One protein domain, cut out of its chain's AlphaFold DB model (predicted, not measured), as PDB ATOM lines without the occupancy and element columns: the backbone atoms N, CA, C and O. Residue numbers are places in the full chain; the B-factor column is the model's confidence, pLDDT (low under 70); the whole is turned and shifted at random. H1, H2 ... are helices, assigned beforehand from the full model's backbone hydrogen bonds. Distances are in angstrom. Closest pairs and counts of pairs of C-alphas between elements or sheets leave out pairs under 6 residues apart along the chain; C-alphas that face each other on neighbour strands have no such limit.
ATOM      1  N   TYR A   3     -51.181  26.182   8.528       69.88
ATOM      2  CA  TYR A   3     -49.942  25.417   8.728       69.88
ATOM      3  C   TYR A   3     -48.879  26.131   9.577       69.88
ATOM      4  O   TYR A   3     -47.987  25.479  10.116       69.88
ATOM      5  N   ALA A   4     -48.976  27.454   9.733       79.12
ATOM      6  CA  ALA A   4     -47.950  28.241  10.413       79.12
ATOM      7  C   ALA A   4     -47.798  27.865  11.897       79.12
ATOM      8  O   ALA A   4     -46.679  27.722  12.382       79.12
ATOM      9  N   SER A   5     -48.901  27.644  12.617       79.19
ATOM     10  CA  SER A   5     -48.842  27.292  14.041       79.19
ATOM     11  C   SER A   5     -48.286  25.887  14.275       79.19
ATOM     12  O   SER A   5     -47.486  25.702  15.187       79.19
ATOM     13  N   ILE A   6     -48.640  24.911  13.434       83.25
ATOM     14  CA  ILE A   6     -48.111  23.540  13.526       83.25
ATOM     15  C   ILE A   6     -46.591  23.552  13.346       83.25
ATOM     16  O   ILE A   6     -45.874  22.934  14.130       83.25
ATOM     17  N   VAL A   7     -46.092  24.298  12.356       87.31
ATOM     18  CA  VAL A   7     -44.651  24.435  12.109       87.31
ATOM     19  C   VAL A   7     -43.946  25.064  13.311       87.31
ATOM     20  O   VAL A   7     -42.937  24.531  13.766       87.31
ATOM     21  N   LEU A   8     -44.492  26.145  13.876       89.75
ATOM     22  CA  LEU A   8     -43.922  26.790  15.064       89.75
ATOM     23  C   LEU A   8     -43.864  25.843  16.269       89.75
ATOM     24  O   LEU A   8     -42.862  25.810  16.982       89.75
ATOM     25  N   ILE A   9     -44.908  25.040  16.477       88.56
ATOM     26  CA  ILE A   9     -44.942  24.067  17.571       88.56
ATOM     27  C   ILE A   9     -43.907  22.955  17.348       88.56
ATOM     28  O   ILE A   9     -43.178  22.606  18.277       88.56
ATOM     29  N   ILE A  10     -43.776  22.441  16.121       91.75
ATOM     30  CA  ILE A  10     -42.748  21.446  15.774       91.75
ATOM     31  C   ILE A  10     -41.345  22.005  16.021       91.75
ATOM     32  O   ILE A  10     -40.506  21.307  16.591       91.75
ATOM     33  N   ILE A  11     -41.091  23.265  15.653       94.00
ATOM     34  CA  ILE A  11     -39.818  23.936  15.946       94.00
ATOM     35  C   ILE A  11     -39.585  23.986  17.459       94.00
ATOM     36  O   ILE A  11     -38.499  23.633  17.914       94.00
ATOM     37  N   GLY A  12     -40.601  24.348  18.249       92.44
ATOM     38  CA  GLY A  12     -40.528  24.334  19.712       92.44
ATOM     39  C   GLY A  12     -40.135  22.965  20.279       92.44
ATOM     40  O   GLY A  12     -39.236  22.875  21.118       92.44
ATOM     41  N   PHE A  13     -40.730  21.883  19.774       93.75
ATOM     42  CA  PHE A  13     -40.340  20.523  20.159       93.75
ATOM     43  C   PHE A  13     -38.925  20.164  19.709       93.75
ATOM     44  O   PHE A  13     -38.191  19.547  20.478       93.75
ATOM     45  N   GLY A  14     -38.508  20.597  18.519       93.56
ATOM     46  CA  GLY A  14     -37.134  20.450  18.038       93.56
ATOM     47  C   GLY A  14     -36.116  21.129  18.959       93.56
ATOM     48  O   GLY A  14     -35.111  20.519  19.326       93.56
ATOM     49  N   LEU A  15     -36.405  22.354  19.407       94.38
ATOM     50  CA  LEU A  15     -35.584  23.067  20.391       94.38
ATOM     51  C   LEU A  15     -35.530  22.315  21.728       94.38
ATOM     52  O   LEU A  15     -34.452  22.164  22.306       94.38
ATOM     53  N   GLY A  16     -36.664  21.780  22.189       91.94
ATOM     54  CA  GLY A  16     -36.729  20.925  23.376       91.94
ATOM     55  C   GLY A  16     -35.869  19.664  23.248       91.94
ATOM     56  O   GLY A  16     -35.096  19.351  24.153       91.94
ATOM     57  N   ILE A  17     -35.931  18.971  22.104       93.06
ATOM     58  CA  ILE A  17     -35.064  17.820  21.802       93.06
ATOM     59  C   ILE A  17     -33.595  18.227  21.914       93.06
ATOM     60  O   ILE A  17     -32.839  17.545  22.603       93.06
ATOM     61  N   GLY A  18     -33.194  19.337  21.287       92.25
ATOM     62  CA  GLY A  18     -31.822  19.846  21.346       92.25
ATOM     63  C   GLY A  18     -31.352  20.116  22.779       92.25
ATOM     64  O   GLY A  18     -30.277  19.665  23.175       92.25
ATOM     65  N   LEU A  19     -32.189  20.775  23.584       92.31
ATOM     66  CA  LEU A  19     -31.911  21.067  24.992       92.31
ATOM     67  C   LEU A  19     -31.736  19.795  25.838       92.31
ATOM     68  O   LEU A  19     -30.840  19.711  26.677       92.31
ATOM     69  N   PHE A  20     -32.587  18.792  25.641       92.81
ATOM     70  CA  PHE A  20     -32.500  17.536  26.386       92.81
ATOM     71  C   PHE A  20     -31.352  16.651  25.902       92.81
ATOM     72  O   PHE A  20     -30.702  15.976  26.703       92.81
ATOM     73  N   ALA A  21     -31.063  16.694  24.602       89.19
ATOM     74  CA  ALA A  21     -29.951  15.992  23.991       89.19
ATOM     75  C   ALA A  21     -28.587  16.545  24.423       89.19
ATOM     76  O   ALA A  21     -27.633  15.769  24.438       89.19
ATOM     77  N   SER A  22     -28.482  17.824  24.793       89.88
ATOM     78  CA  SER A  22     -27.250  18.396  25.355       89.88
ATOM     79  C   SER A  22     -27.034  18.042  26.832       89.88
ATOM     80  O   SER A  22     -25.909  18.101  27.314       89.88
ATOM     81  N   HIS A  23     -28.075  17.586  27.537       90.25
ATOM     82  CA  HIS A  23     -28.027  17.215  28.955       90.25
ATOM     83  C   HIS A  23     -28.366  15.732  29.177       90.25
ATOM     84  O   HIS A  23     -29.156  15.393  30.058       90.25
ATOM     85  N   ARG A  24     -27.808  14.819  28.372       85.88
ATOM     86  CA  ARG A  24     -28.104  13.371  28.463       85.88
ATOM     87  C   ARG A  24     -27.577  12.745  29.754       85.88
ATOM     88  O   ARG A  24     -26.536  13.139  30.275       85.88
ATOM     89  N   ARG A  25     -28.278  11.723  30.260       82.88
ATOM     90  CA  ARG A  25     -27.740  10.872  31.334       82.88
ATOM     91  C   ARG A  25     -26.609   9.988  30.792       82.88
ATOM     92  O   ARG A  25     -26.783   9.419  29.716       82.88
ATOM     93  N   PRO A  26     -25.505   9.802  31.542       78.50
ATOM     94  CA  PRO A  26     -24.406   8.923  31.131       78.50
ATOM     95  C   PRO A  26     -24.830   7.455  31.024       78.50
ATOM     96  O   PRO A  26     -24.409   6.737  30.123       78.50
ATOM     97  N   THR A  27     -25.691   7.009  31.939       82.00
ATOM     98  CA  THR A  27     -26.202   5.640  31.984       82.00
ATOM     99  C   THR A  27     -27.719   5.655  32.150       82.00
ATOM    100  O   THR A  27     -28.280   6.377  32.976       82.00
ATOM    101  N   LEU A  28     -28.400   4.856  31.328       81.12
ATOM    102  CA  LEU A  28     -29.834   4.594  31.434       81.12
ATOM    103  C   LEU A  28     -30.023   3.149  31.883       81.12
ATOM    104  O   LEU A  28     -29.447   2.236  31.286       81.12
ATOM    105  N   THR A  29     -30.851   2.935  32.905       86.06
ATOM    106  CA  THR A  29     -31.234   1.579  33.326       86.06
ATOM    107  C   THR A  29     -32.048   0.893  32.224       86.06
ATOM    108  O   THR A  29     -32.658   1.564  31.387       86.06
ATOM    109  N   GLY A  30     -32.106  -0.444  32.219       84.50
ATOM    110  CA  GLY A  30     -32.878  -1.195  31.217       84.50
ATOM    111  C   GLY A  30     -34.344  -0.745  31.125       84.50
ATOM    112  O   GLY A  30     -34.846  -0.490  30.033       84.50
ATOM    113  N   SER A  31     -34.989  -0.516  32.273       84.38
ATOM    114  CA  SER A  31     -36.352   0.027  32.350       84.38
ATOM    115  C   SER A  31     -36.494   1.429  31.744       84.38
ATOM    116  O   SER A  31     -37.501   1.732  31.113       84.38
ATOM    117  N   GLN A  32     -35.480   2.287  31.884       85.00
ATOM    118  CA  GLN A  32     -35.492   3.636  31.313       85.00
ATOM    119  C   GLN A  32     -35.321   3.604  29.798       85.00
ATOM    120  O   GLN A  32     -35.991   4.359  29.103       85.00
ATOM    121  N   LYS A  33     -34.470   2.710  29.282       87.44
ATOM    122  CA  LYS A  33     -34.349   2.488  27.836       87.44
ATOM    123  C   LYS A  33     -35.677   2.015  27.254       87.44
ATOM    124  O   LYS A  33     -36.148   2.613  26.295       87.44
ATOM    125  N   ALA A  34     -36.314   1.028  27.887       89.25
ATOM    126  CA  ALA A  34     -37.628   0.546  27.471       89.25
ATOM    127  C   ALA A  34     -38.679   1.669  27.464       89.25
ATOM    128  O   ALA A  34     -39.394   1.815  26.478       89.25
ATOM    129  N   ALA A  35     -38.728   2.508  28.505       88.75
ATOM    130  CA  ALA A  35     -39.651   3.643  28.566       88.75
ATOM    131  C   ALA A  35     -39.395   4.677  27.455       88.75
ATOM    132  O   ALA A  35     -40.333   5.110  26.794       88.75
ATOM    133  N   VAL A  36     -38.134   5.047  27.209       91.31
ATOM    134  CA  VAL A  36     -37.752   5.988  26.141       91.31
ATOM    135  C   VAL A  36     -38.141   5.436  24.769       91.31
ATOM    136  O   VAL A  36     -38.748   6.149  23.972       91.31
ATOM    137  N   THR A  37     -37.843   4.163  24.501       91.44
ATOM    138  CA  THR A  37     -38.209   3.497  23.244       91.44
ATOM    139  C   THR A  37     -39.723   3.394  23.084       91.44
ATOM    140  O   THR A  37     -40.240   3.689  22.008       91.44
ATOM    141  N   ALA A  38     -40.446   3.041  24.149       92.62
ATOM    142  CA  ALA A  38     -41.900   2.988  24.136       92.62
ATOM    143  C   ALA A  38     -42.495   4.367  23.826       92.62
ATOM    144  O   ALA A  38     -43.294   4.480  22.907       92.62
ATOM    145  N   ILE A  39     -42.055   5.430  24.506       92.62
ATOM    146  CA  ILE A  39     -42.526   6.796  24.234       92.62
ATOM    147  C   ILE A  39     -42.234   7.185  22.781       92.62
ATOM    148  O   ILE A  39     -43.109   7.723  22.111       92.62
ATOM    149  N   LEU A  40     -41.044   6.888  22.261       93.88
ATOM    150  CA  LEU A  40     -40.669   7.285  20.906       93.88
ATOM    151  C   LEU A  40     -41.501   6.590  19.817       93.88
ATOM    152  O   LEU A  40     -41.830   7.223  18.819       93.88
ATOM    153  N   LEU A  41     -41.837   5.308  19.998       93.50
ATOM    154  CA  LEU A  41     -42.536   4.507  18.985       93.50
ATOM    155  C   LEU A  41     -44.058   4.520  19.153       93.50
ATOM    156  O   LEU A  41     -44.796   4.653  18.180       93.50
ATOM    157  N   VAL A  42     -44.538   4.399  20.389       93.75
ATOM    158  CA  VAL A  42     -45.971   4.281  20.686       93.75
ATOM    159  C   VAL A  42     -46.678   5.617  20.472       93.75
ATOM    160  O   VAL A  42     -47.790   5.643  19.959       93.75
ATOM    161  N   THR A  43     -46.032   6.738  20.789       94.88
ATOM    162  CA  THR A  43     -46.623   8.077  20.636       94.88
ATOM    163  C   THR A  43     -47.053   8.401  19.199       94.88
ATOM    164  O   THR A  43     -48.226   8.729  19.000       94.88
ATOM    165  N   PRO A  44     -46.176   8.298  18.178       94.69
ATOM    166  CA  PRO A  44     -46.583   8.520  16.794       94.69
ATOM    167  C   PRO A  44     -47.570   7.463  16.290       94.69
ATOM    168  O   PRO A  44     -48.477   7.812  15.537       94.69
ATOM    169  N   ALA A  45     -47.460   6.210  16.746       95.31
ATOM    170  CA  ALA A  45     -48.412   5.160  16.392       95.31
ATOM    171  C   ALA A  45     -49.831   5.483  16.889       95.31
ATOM    172  O   ALA A  45     -50.776   5.450  16.104       95.31
ATOM    173  N   ILE A  46     -49.987   5.872  18.159       94.00
ATOM    174  CA  ILE A  46     -51.288   6.275  18.714       94.00
ATOM    175  C   ILE A  46     -51.811   7.516  17.984       94.00
ATOM    176  O   ILE A  46     -52.971   7.541  17.583       94.00
ATOM    177  N   GLY A  47     -50.963   8.523  17.759       91.94
ATOM    178  CA  GLY A  47     -51.343   9.729  17.020       91.94
ATOM    179  C   GLY A  47     -51.893   9.438  15.624       91.94
ATOM    180  O   GLY A  47     -52.922   9.983  15.238       91.94
ATOM    181  N   PHE A  48     -51.234   8.545  14.887       92.31
ATOM    182  CA  PHE A  48     -51.675   8.109  13.563       92.31
ATOM    183  C   PHE A  48     -53.013   7.362  13.606       92.31
ATOM    184  O   PHE A  48     -53.860   7.577  12.743       92.31
ATOM    185  N   LEU A  49     -53.215   6.496  14.605       92.44
ATOM    186  CA  LEU A  49     -54.446   5.717  14.752       92.44
ATOM    187  C   LEU A  49     -55.650   6.575  15.164       92.44
ATOM    188  O   LEU A  49     -56.763   6.294  14.728       92.44
ATOM    189  N   LEU A  50     -55.432   7.610  15.980       89.44
ATOM    190  CA  LEU A  50     -56.485   8.526  16.435       89.44
ATOM    191  C   LEU A  50     -56.877   9.568  15.381       89.44
ATOM    192  O   LEU A  50     -57.976  10.112  15.440       89.44
ATOM    193  N   ALA A  51     -55.985   9.874  14.440       89.69
ATOM    194  CA  ALA A  51     -56.223  10.897  13.435       89.69
ATOM    195  C   ALA A  51     -57.219  10.448  12.355       89.69
ATOM    196  O   ALA A  51     -57.211   9.299  11.892       89.69
ATOM    197  N   SER A  52     -58.032  11.401  11.890       86.69
ATOM    198  CA  SER A  52     -58.892  11.211  10.725       86.69
ATOM    199  C   SER A  52     -58.059  10.901   9.471       86.69
ATOM    200  O   SER A  52     -56.908  11.346   9.389       86.69
ATOM    201  N   PRO A  53     -58.589  10.125   8.502       87.31
ATOM    202  CA  PRO A  53     -57.830   9.652   7.340       87.31
ATOM    203  C   PRO A  53     -57.034  10.744   6.617       87.31
ATOM    204  O   PRO A  53     -55.877  10.525   6.261       87.31
ATOM    205  N   GLU A  54     -57.618  11.930   6.470       86.44
ATOM    206  CA  GLU A  54     -57.026  13.097   5.819       86.44
ATOM    207  C   GLU A  54     -55.898  13.764   6.630       86.44
ATOM    208  O   GLU A  54     -55.019  14.392   6.046       86.44
ATOM    209  N   MET A  55     -55.867  13.587   7.955       85.94
ATOM    210  CA  MET A  55     -54.867  14.180   8.856       85.94
ATOM    211  C   MET A  55     -53.792  13.195   9.328       85.94
ATOM    212  O   MET A  55     -52.850  13.606  10.010       85.94
ATOM    213  N   ARG A  56     -53.889  11.904   8.982       89.62
ATOM    214  CA  ARG A  56     -53.003  10.839   9.492       89.62
ATOM    215  C   ARG A  56     -51.516  11.128   9.328       89.62
ATOM    216  O   ARG A  56     -50.753  10.962  10.276       89.62
ATOM    217  N   VAL A  57     -51.099  11.575   8.144       90.25
ATOM    218  CA  VAL A  57     -49.683  11.871   7.867       90.25
ATOM    219  C   VAL A  57     -49.213  13.069   8.692       90.25
ATOM    220  O   VAL A  57     -48.150  13.015   9.310       90.25
ATOM    221  N   THR A  58     -50.019  14.129   8.770       89.06
ATOM    222  CA  THR A  58     -49.708  15.313   9.580       89.06
ATOM    223  C   THR A  58     -49.615  14.965  11.064       89.06
ATOM    224  O   THR A  58     -48.662  15.373  11.726       89.06
ATOM    225  N   ALA A  59     -50.555  14.172  11.581       90.31
ATOM    226  CA  ALA A  59     -50.551  13.700  12.960       90.31
ATOM    227  C   ALA A  59     -49.331  12.823  13.258       90.31
ATOM    228  O   ALA A  59     -48.709  12.996  14.301       90.31
ATOM    229  N   LEU A  60     -48.940  11.939  12.336       93.06
ATOM    230  CA  LEU A  60     -47.737  11.121  12.481       93.06
ATOM    231  C   LEU A  60     -46.488  11.995  12.623       93.06
ATOM    232  O   LEU A  60     -45.766  11.864  13.607       93.06
ATOM    233  N   VAL A  61     -46.255  12.912  11.679       92.38
ATOM    234  CA  VAL A  61     -45.083  13.807  11.696       92.38
ATOM    235  C   VAL A  61     -45.063  14.656  12.966       92.38
ATOM    236  O   VAL A  61     -44.036  14.767  13.636       92.38
ATOM    237  N   TYR A  62     -46.213  15.214  13.335       92.25
ATOM    238  CA  TYR A  62     -46.354  16.016  14.541       92.25
ATOM    239  C   TYR A  62     -46.060  15.206  15.813       92.25
ATOM    240  O   TYR A  62     -45.288  15.638  16.670       92.25
ATOM    241  N   MET A  63     -46.605  13.994  15.920       94.50
ATOM    242  CA  MET A  63     -46.416  13.139  17.093       94.50
ATOM    243  C   MET A  63     -45.034  12.485  17.149       94.50
ATOM    244  O   MET A  63     -44.589  12.140  18.243       94.50
ATOM    245  N   VAL A  64     -44.309  12.385  16.030       95.81
ATOM    246  CA  VAL A  64     -42.868  12.083  16.043       95.81
ATOM    247  C   VAL A  64     -42.101  13.207  16.739       95.81
ATOM    248  O   VAL A  64     -41.258  12.920  17.587       95.81
ATOM    249  N   ALA A  65     -42.407  14.478  16.454       94.88
ATOM    250  CA  ALA A  65     -41.754  15.604  17.124       94.88
ATOM    251  C   ALA A  65     -42.074  15.634  18.630       94.88
ATOM    252  O   ALA A  65     -41.166  15.718  19.461       94.88
ATOM    253  N   VAL A  66     -43.353  15.479  18.991       95.06
ATOM    254  CA  VAL A  66     -43.810  15.415  20.393       95.06
ATOM    255  C   VAL A  66     -43.166  14.234  21.128       95.06
ATOM    256  O   VAL A  66     -42.583  14.407  22.200       95.06
ATOM    257  N   GLY A  67     -43.255  13.031  20.555       95.44
ATOM    258  CA  GLY A  67     -42.715  11.801  21.131       95.44
ATOM    259  C   GLY A  67     -41.195  11.838  21.244       95.44
ATOM    260  O   GLY A  67     -40.653  11.445  22.273       95.44
ATOM    261  N   GLY A  68     -40.505  12.388  20.243       94.69
ATOM    262  CA  GLY A  68     -39.058  12.593  20.257       94.69
ATOM    263  C   GLY A  68     -38.612  13.530  21.373       94.69
ATOM    264  O   GLY A  68     -37.663  13.219  22.099       94.69
ATOM    265  N   MET A  69     -39.328  14.636  21.578       96.44
ATOM    266  CA  MET A  69     -39.079  15.539  22.700       96.44
ATOM    267  C   MET A  69     -39.338  14.841  24.040       96.44
ATOM    268  O   MET A  69     -38.476  14.898  24.914       96.44
ATOM    269  N   ALA A  70     -40.475  14.164  24.211       95.25
ATOM    270  CA  ALA A  70     -40.817  13.498  25.469       95.25
ATOM    271  C   ALA A  70     -39.848  12.357  25.818       95.25
ATOM    272  O   ALA A  70     -39.393  12.250  26.958       95.25
ATOM    273  N   ALA A  71     -39.461  11.555  24.826       93.81
ATOM    274  CA  ALA A  71     -38.444  10.520  24.963       93.81
ATOM    275  C   ALA A  71     -37.092  11.130  25.369       93.81
ATOM    276  O   ALA A  71     -36.455  10.657  26.312       93.81
ATOM    277  N   SER A  72     -36.685  12.224  24.716       92.94
ATOM    278  CA  SER A  72     -35.441  12.937  25.030       92.94
ATOM    279  C   SER A  72     -35.465  13.540  26.438       92.94
ATOM    280  O   SER A  72     -34.487  13.409  27.173       92.94
ATOM    281  N   ALA A  73     -36.592  14.121  26.859       92.62
ATOM    282  CA  ALA A  73     -36.800  14.635  28.212       92.62
ATOM    283  C   ALA A  73     -36.604  13.535  29.263       92.62
ATOM    284  O   ALA A  73     -35.919  13.738  30.266       92.62
ATOM    285  N   TRP A  74     -37.142  12.342  29.008       90.62
ATOM    286  CA  TRP A  74     -37.026  11.193  29.908       90.62
ATOM    287  C   TRP A  74     -35.599  10.625  29.982       90.62
ATOM    288  O   TRP A  74     -35.154  10.186  31.048       90.62
ATOM    289  N   ALA A  75     -34.873  10.661  28.860       90.56
ATOM    290  CA  ALA A  75     -33.469  10.253  28.762       90.56
ATOM    291  C   ALA A  75     -32.484  11.305  29.319       90.56
ATOM    292  O   ALA A  75     -31.331  10.983  29.621       90.56
ATOM    293  N   SER A  76     -32.920  12.557  29.464       91.19
ATOM    294  CA  SER A  76     -32.099  13.655  29.977       91.19
ATOM    295  C   SER A  76     -31.824  13.544  31.479       91.19
ATOM    296  O   SER A  76     -32.544  12.880  32.230       91.19
ATOM    297  N   ASN A  77     -30.778  14.225  31.945       88.69
ATOM    298  CA  ASN A  77     -30.362  14.275  33.345       88.69
ATOM    299  C   ASN A  77     -31.205  15.239  34.201       88.69
ATOM    300  O   ASN A  77     -30.885  15.462  35.366       88.69
ATOM    301  N   PHE A  78     -32.285  15.800  33.654       89.81
ATOM    302  CA  PHE A  78     -33.217  16.644  34.398       89.81
ATOM    303  C   PHE A  78     -34.154  15.825  35.314       89.81
ATOM    304  O   PHE A  78     -34.358  14.625  35.080       89.81
ATOM    305  N   PRO A  79     -34.756  16.435  36.355       86.56
ATOM    306  CA  PRO A  79     -35.669  15.754  37.273       86.56
ATOM    307  C   PRO A  79     -36.882  15.143  36.567       86.56
ATOM    308  O   PRO A  79     -37.669  15.841  35.926       86.56
ATOM    309  N   ARG A  80     -37.096  13.832  36.741       84.44
ATOM    310  CA  ARG A  80     -38.181  13.101  36.062       84.44
ATOM    311  C   ARG A  80     -39.570  13.555  36.484       84.44
ATOM    312  O   ARG A  80     -40.430  13.699  35.629       84.44
ATOM    313  N   TYR A  81     -39.770  13.830  37.770       83.19
ATOM    314  CA  TYR A  81     -41.074  14.243  38.300       83.19
ATOM    315  C   TYR A  81     -41.528  15.626  37.823       83.19
ATOM    316  O   TYR A  81     -42.711  15.931  37.905       83.19
ATOM    317  N   ARG A  82     -40.609  16.461  37.320       88.31
ATOM    318  CA  ARG A  82     -40.941  17.788  36.788       88.31
ATOM    319  C   ARG A  82     -40.831  17.815  35.270       88.31
ATOM    320  O   ARG A  82     -41.823  18.035  34.589       88.31
ATOM    321  N   VAL A  83     -39.649  17.511  34.736       91.06
ATOM    322  CA  VAL A  83     -39.361  17.619  33.299       91.06
ATOM    323  C   VAL A  83     -39.913  16.426  32.521       91.06
ATOM    324  O   VAL A  83     -40.604  16.619  31.526       91.06
ATOM    325  N   GLY A  84     -39.673  15.199  32.993       90.06
ATOM    326  CA  GLY A  84     -40.201  13.991  32.345       90.06
ATOM    327  C   GLY A  84     -41.730  13.933  32.395       90.06
ATOM    328  O   GLY A  84     -42.382  13.806  31.362       90.06
ATOM    329  N   ALA A  85     -42.303  14.096  33.589       91.94
ATOM    330  CA  ALA A  85     -43.747  14.130  33.794       91.94
ATOM    331  C   ALA A  85     -44.399  15.282  33.016       91.94
ATOM    332  O   ALA A  85     -45.392  15.050  32.335       91.94
ATOM    333  N   GLY A  86     -43.806  16.483  33.027       94.12
ATOM    334  CA  GLY A  86     -44.277  17.613  32.223       94.12
ATOM    335  C   GLY A  86     -44.304  17.295  30.727       94.12
ATOM    336  O   GLY A  86     -45.294  17.577  30.057       94.12
ATOM    337  N   ALA A  87     -43.274  16.621  30.207       94.25
ATOM    338  CA  ALA A  87     -43.243  16.199  28.810       94.25
ATOM    339  C   ALA A  87     -44.315  15.144  28.476       94.25
ATOM    340  O   ALA A  87     -44.904  15.195  27.397       94.25
ATOM    341  N   VAL A  88     -44.618  14.227  29.399       94.38
ATOM    342  CA  VAL A  88     -45.731  13.275  29.236       94.38
ATOM    343  C   VAL A  88     -47.084  13.982  29.291       94.38
ATOM    344  O   VAL A  88     -47.941  13.675  28.474       94.38
ATOM    345  N   VAL A  89     -47.268  14.978  30.161       95.06
ATOM    346  CA  VAL A  89     -48.495  15.793  30.184       95.06
ATOM    347  C   VAL A  89     -48.692  16.519  28.848       95.06
ATOM    348  O   VAL A  89     -49.794  16.496  28.299       95.06
ATOM    349  N   ILE A  90     -47.627  17.101  28.281       94.50
ATOM    350  CA  ILE A  90     -47.663  17.708  26.940       94.50
ATOM    351  C   ILE A  90     -48.062  16.662  25.896       94.50
ATOM    352  O   ILE A  90     -48.936  16.913  25.070       94.50
ATOM    353  N   LEU A  91     -47.445  15.483  25.916       95.00
ATOM    354  CA  LEU A  91     -47.767  14.392  24.999       95.00
ATOM    355  C   LEU A  91     -49.247  14.000  25.091       95.00
ATOM    356  O   LEU A  91     -49.924  13.938  24.065       95.00
ATOM    357  N   THR A  92     -49.772  13.794  26.300       93.62
ATOM    358  CA  THR A  92     -51.181  13.451  26.527       93.62
ATOM    359  C   THR A  92     -52.114  14.553  26.032       93.62
ATOM    360  O   THR A  92     -53.109  14.249  25.379       93.62
ATOM    361  N   ALA A  93     -51.775  15.825  26.260       91.44
ATOM    362  CA  ALA A  93     -52.530  16.957  25.728       91.44
ATOM    363  C   ALA A  93     -52.632  16.920  24.195       91.44
ATOM    364  O   ALA A  93     -53.703  17.134  23.633       91.44
ATOM    365  N   ASN A  94     -51.529  16.596  23.516       91.62
ATOM    366  CA  ASN A  94     -51.498  16.499  22.057       91.62
ATOM    367  C   ASN A  94     -52.315  15.313  21.531       91.62
ATOM    368  O   ASN A  94     -53.023  15.455  20.536       91.62
ATOM    369  N   LEU A  95     -52.280  14.167  22.219       91.31
ATOM    370  CA  LEU A  95     -53.139  13.029  21.881       91.31
ATOM    371  C   LEU A  95     -54.626  13.360  22.054       91.31
ATOM    372  O   LEU A  95     -55.421  13.008  21.187       91.31
ATOM    373  N   LEU A  96     -54.996  14.071  23.124       89.06
ATOM    374  CA  LEU A  96     -56.371  14.534  23.341       89.06
ATOM    375  C   LEU A  96     -56.827  15.513  22.257       89.06
ATOM    376  O   LEU A  96     -57.960  15.415  21.796       89.06
ATOM    377  N   ALA A  97     -55.951  16.422  21.819       86.00
ATOM    378  CA  ALA A  97     -56.255  17.335  20.721       86.00
ATOM    379  C   ALA A  97     -56.517  16.573  19.409       86.00
ATOM    380  O   ALA A  97     -57.523  16.812  18.745       86.00
ATOM    381  N   ILE A  98     -55.670  15.594  19.072       86.69
ATOM    382  CA  ILE A  98     -55.853  14.755  17.876       86.69
ATOM    383  C   ILE A  98     -57.148  13.936  17.972       86.69
ATOM    384  O   ILE A  98     -57.941  13.949  17.032       86.69
ATOM    385  N   ALA A  99     -57.397  13.282  19.113       84.56
ATOM    386  CA  ALA A  99     -58.625  12.521  19.360       84.56
ATOM    387  C   ALA A  99     -59.885  13.397  19.289       84.56
ATOM    388  O   ALA A  99     -60.945  12.931  18.882       84.56
ATOM    389  N   GLY A 100     -59.760  14.674  19.663       77.88
ATOM    390  CA  GLY A 100     -60.834  15.659  19.640       77.88
ATOM    391  C   GLY A 100     -61.271  16.115  18.245       77.88
ATOM    392  O   GLY A 100     -62.098  17.015  18.130       77.88
ATOM    393  N   GLY A 101     -60.734  15.519  17.179       66.88
ATOM    394  CA  GLY A 101     -61.124  15.836  15.808       66.88
ATOM    395  C   GLY A 101     -60.355  17.001  15.190       66.88
ATOM    396  O   GLY A 101     -60.793  17.535  14.173       66.88
ATOM    397  N   GLY A 102     -59.205  17.387  15.750       60.19
ATOM    398  CA  GLY A 102     -58.292  18.272  15.038       60.19
ATOM    399  C   GLY A 102     -57.042  18.695  15.807       60.19
ATOM    400  O   GLY A 102     -57.101  19.122  16.953       60.19
ATOM    401  N   LEU A 103     -55.913  18.739  15.088       59.12
ATOM    402  CA  LEU A 103     -54.775  19.618  15.424       59.12
ATOM    403  C   LEU A 103     -55.167  21.109  15.356       59.12
ATOM    404  O   LEU A 103     -54.456  21.973  15.863       59.12
ATOM    405  N   MET A 104     -56.300  21.403  14.714       58.44
ATOM    406  CA  MET A 104     -56.915  22.714  14.600       58.44
ATOM    407  C   MET A 104     -58.371  22.609  15.036       58.44
ATOM    408  O   MET A 104     -59.145  21.888  14.416       58.44
ATOM    409  N   GLN A 105     -58.674  23.300  16.134       56.19
ATOM    410  CA  GLN A 105     -59.976  23.523  16.766       56.19
ATOM    411  C   GLN A 105     -61.188  23.056  15.943       56.19
ATOM    412  O   GLN A 105     -61.693  23.774  15.081       56.19
ATOM    413  N   ARG A 106     -61.692  21.869  16.276       50.38
ATOM    414  CA  ARG A 106     -63.111  21.552  16.133       50.38
ATOM    415  C   ARG A 106     -63.681  21.553  17.545       50.38
ATOM    416  O   ARG A 106     -63.026  21.046  18.451       50.38
ATOM    417  N   GLU A 107     -64.824  22.204  17.728       53.25
ATOM    418  CA  GLU A 107     -65.494  22.430  19.014       53.25
ATOM    419  C   GLU A 107     -65.850  21.118  19.723       53.25
ATOM    420  O   GLU A 107     -66.977  20.629  19.681       53.25
ATOM    421  N   LEU A 108     -64.858  20.509  20.360       58.06
ATOM    422  CA  LEU A 108     -65.014  19.310  21.153       58.06
ATOM    423  C   LEU A 108     -64.473  19.596  22.546       58.06
ATOM    424  O   LEU A 108     -63.404  20.183  22.713       58.06
ATOM    425  N   TRP A 109     -65.201  19.136  23.557       60.53
ATOM    426  CA  TRP A 109     -64.834  19.267  24.966       60.53
ATOM    427  C   TRP A 109     -63.390  18.811  25.258       60.53
ATOM    428  O   TRP A 109     -62.720  19.403  26.102       60.53
ATOM    429  N   MET A 110     -62.864  17.828  24.510       63.12
ATOM    430  CA  MET A 110     -61.467  17.387  24.607       63.12
ATOM    431  C   MET A 110     -60.450  18.505  24.321       63.12
ATOM    432  O   MET A 110     -59.408  18.550  24.974       63.12
ATOM    433  N   ALA A 111     -60.741  19.434  23.404       65.69
ATOM    434  CA  ALA A 111     -59.852  20.554  23.085       65.69
ATOM    435  C   ALA A 111     -59.735  21.549  24.255       65.69
ATOM    436  O   ALA A 111     -58.650  22.078  24.513       65.69
ATOM    437  N   HIS A 112     -60.817  21.738  25.019       73.94
ATOM    438  CA  HIS A 112     -60.815  22.586  26.213       73.94
ATOM    439  C   HIS A 112     -59.970  22.016  27.352       73.94
ATOM    440  O   HIS A 112     -59.428  22.795  28.126       73.94
ATOM    441  N   PHE A 113     -59.815  20.691  27.450       82.00
ATOM    442  CA  PHE A 113     -58.902  20.064  28.415       82.00
ATOM    443  C   PHE A 113     -57.471  19.951  27.885       82.00
ATOM    444  O   PHE A 113     -56.518  20.108  28.650       82.00
ATOM    445  N   ALA A 114     -57.295  19.733  26.580       86.25
ATOM    446  CA  ALA A 114     -55.976  19.648  25.967       86.25
ATOM    447  C   ALA A 114     -55.160  20.929  26.195       86.25
ATOM    448  O   ALA A 114     -53.982  20.853  26.535       86.25
ATOM    449  N   TRP A 115     -55.777  22.106  26.071       87.00
ATOM    450  CA  TRP A 115     -55.057  23.374  26.205       87.00
ATOM    451  C   TRP A 115     -54.495  23.632  27.623       87.00
ATOM    452  O   TRP A 115     -53.287  23.866  27.732       87.00
ATOM    453  N   PRO A 116     -55.275  23.511  28.721       90.75
ATOM    454  CA  PRO A 116     -54.752  23.592  30.085       90.75
ATOM    455  C   PRO A 116     -53.659  22.567  30.376       90.75
ATOM    456  O   PRO A 116     -52.654  22.920  30.990       90.75
ATOM    457  N   LEU A 117     -53.811  21.317  29.915       92.19
ATOM    458  CA  LEU A 117     -52.774  20.297  30.094       92.19
ATOM    459  C   LEU A 117     -51.497  20.682  29.344       92.19
ATOM    460  O   LEU A 117     -50.407  20.599  29.907       92.19
ATOM    461  N   PHE A 118     -51.614  21.147  28.100       91.62
ATOM    462  CA  PHE A 118     -50.469  21.593  27.315       91.62
ATOM    463  C   PHE A 118     -49.730  22.735  28.019       91.62
ATOM    464  O   PHE A 118     -48.510  22.677  28.177       91.62
ATOM    465  N   TYR A 119     -50.458  23.744  28.500       92.50
ATOM    466  CA  TYR A 119     -49.880  24.849  29.259       92.50
ATOM    467  C   TYR A 119     -49.205  24.367  30.549       92.50
ATOM    468  O   TYR A 119     -48.044  24.689  30.802       92.50
ATOM    469  N   PHE A 120     -49.898  23.544  31.336       95.12
ATOM    470  CA  PHE A 120     -49.385  23.017  32.597       95.12
ATOM    471  C   PHE A 120     -48.119  22.180  32.398       95.12
ATOM    472  O   PHE A 120     -47.133  22.362  33.110       95.12
ATOM    473  N   GLY A 121     -48.095  21.321  31.379       94.00
ATOM    474  CA  GLY A 121     -46.914  20.543  31.030       94.00
ATOM    475  C   GLY A 121     -45.722  21.429  30.651       94.00
ATOM    476  O   GLY A 121     -44.613  21.196  31.132       94.00
ATOM    477  N   ASN A 122     -45.942  22.501  29.880       94.38
ATOM    478  CA  ASN A 122     -44.895  23.482  29.566       94.38
ATOM    479  C   ASN A 122     -44.408  24.237  30.814       94.38
ATOM    480  O   ASN A 122     -43.207  24.465  30.964       94.38
ATOM    481  N   LEU A 123     -45.307  24.578  31.741       95.25
ATOM    482  CA  LEU A 123     -44.951  25.212  33.011       95.25
ATOM    483  C   LEU A 123     -44.081  24.289  33.878       95.25
ATOM    484  O   LEU A 123     -43.054  24.723  34.407       95.25
ATOM    485  N   MET A 124     -44.441  23.007  33.992       94.88
ATOM    486  CA  MET A 124     -43.641  22.001  34.704       94.88
ATOM    487  C   MET A 124     -42.248  21.843  34.088       94.88
ATOM    488  O   MET A 124     -41.253  21.719  34.802       94.88
ATOM    489  N   LEU A 125     -42.177  21.864  32.758       92.88
ATOM    490  CA  LEU A 125     -40.943  21.699  32.002       92.88
ATOM    491  C   LEU A 125     -40.030  22.923  32.179       92.88
ATOM    492  O   LEU A 125     -38.865  22.771  32.542       92.88
ATOM    493  N   SER A 126     -40.580  24.133  32.050       93.38
ATOM    494  CA  SER A 126     -39.867  25.399  32.262       93.38
ATOM    495  C   SER A 126     -39.349  25.550  33.698       93.38
ATOM    496  O   SER A 126     -38.159  25.796  33.920       93.38
ATOM    497  N   THR A 127     -40.205  25.330  34.698       93.00
ATOM    498  CA  THR A 127     -39.809  25.414  36.115       93.00
ATOM    499  C   THR A 127     -38.842  24.296  36.506       93.00
ATOM    500  O   THR A 127     -37.891  24.531  37.245       93.00
ATOM    501  N   GLY A 128     -39.028  23.081  35.982       91.25
ATOM    502  CA  GLY A 128     -38.135  21.948  36.215       91.25
ATOM    503  C   GLY A 128     -36.725  22.178  35.675       91.25
ATOM    504  O   GLY A 128     -35.757  21.926  36.387       91.25
ATOM    505  N   VAL A 129     -36.605  22.693  34.448       91.88
ATOM    506  CA  VAL A 129     -35.307  23.001  33.826       91.88
ATOM    507  C   VAL A 129     -34.618  24.165  34.539       91.88
ATOM    508  O   VAL A 129     -33.445  24.059  34.887       91.88
ATOM    509  N   THR A 130     -35.326  25.269  34.792       92.56
ATOM    510  CA  THR A 130     -34.724  26.473  35.394       92.56
ATOM    511  C   THR A 130     -34.258  26.250  36.831       92.56
ATOM    512  O   THR A 130     -33.171  26.705  37.189       92.56
ATOM    513  N   VAL A 131     -35.035  25.527  37.644       91.06
ATOM    514  CA  VAL A 131     -34.645  25.175  39.018       91.06
ATOM    515  C   VAL A 131     -33.406  24.284  39.019       91.06
ATOM    516  O   VAL A 131     -32.467  24.569  39.756       91.06
TER     517      VAL A 131
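AT A GLANCE: This is residues 3 to 131 of the 137 residues of an uncharacterized protein of Novosphingobium sp. KN65.2 (UniProt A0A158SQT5). Five helices run to and fro along one long axis in a stack: H3 and H4 make the middle, H5 packs on H4, and H1 and H2 pack on H3. The 129 printed residues hold H1 to H5 in chain order and no named strand, an all-helix class. The whole is compact, with a radius of gyration of the C-alphas of 14.2 A, and elongated, spanning 43 by 26 by 23 A.

IN THESE COORDINATES: H5, the longest helix, covers residues 109 to 131 over 33.8 A and ends at C-alpha 131 (-34.645, 25.175, 39.018). H4 is residues 80 to 99, 26.4 A; H3 is 56 to 75, 27.4 A; H2 is 30 to 50, 29.5 A, with a kink of 27 degrees near residue 41. H1 is residues 3 to 22, 29.0 A, from C-alpha 3 (-49.942, 25.417, 8.728).

HOW THE PARTS SIT: H5 and H4 form a helical hairpin at 21 degrees; their closest C-alphas, Gly 86 and Gly 121, are 4.1 A apart. H4 and H3 form another at 9 degrees, closest at the C-alphas of Trp 74 and Gly 84, 4.9 A. H3 and H2 form a third at 18 degrees, closest at the C-alphas of Pro 44 and Met 63, 4.6 A. H2, H3 and H4 are an up and down bundle, each running against the one before. With residues 43 to 50 alone, H2 touches H4, closest at the C-alphas of Leu 50 and Ala 99, 5.4 A. H1 touches H3, the same way at a shallow tilt of 24 degrees, closest at the C-alphas of Ile 17 and Met 69, 4.7 A. H1 is apart from H2, H4 and H5. Every O i to N i+4 pair is within hydrogen-bond range in H1 and H3, against 16 of 17 in H2, 15 of 16 in H4 and 18 of 19 in H5.

THE WHOLE: The C-alphas farthest apart, Pro 26 and Glu 107, are 44.9 A apart. The printed part has no cut and no long link. Its mean pLDDT is 87.5, and residue 3 and residues 101 to 111 are under 70.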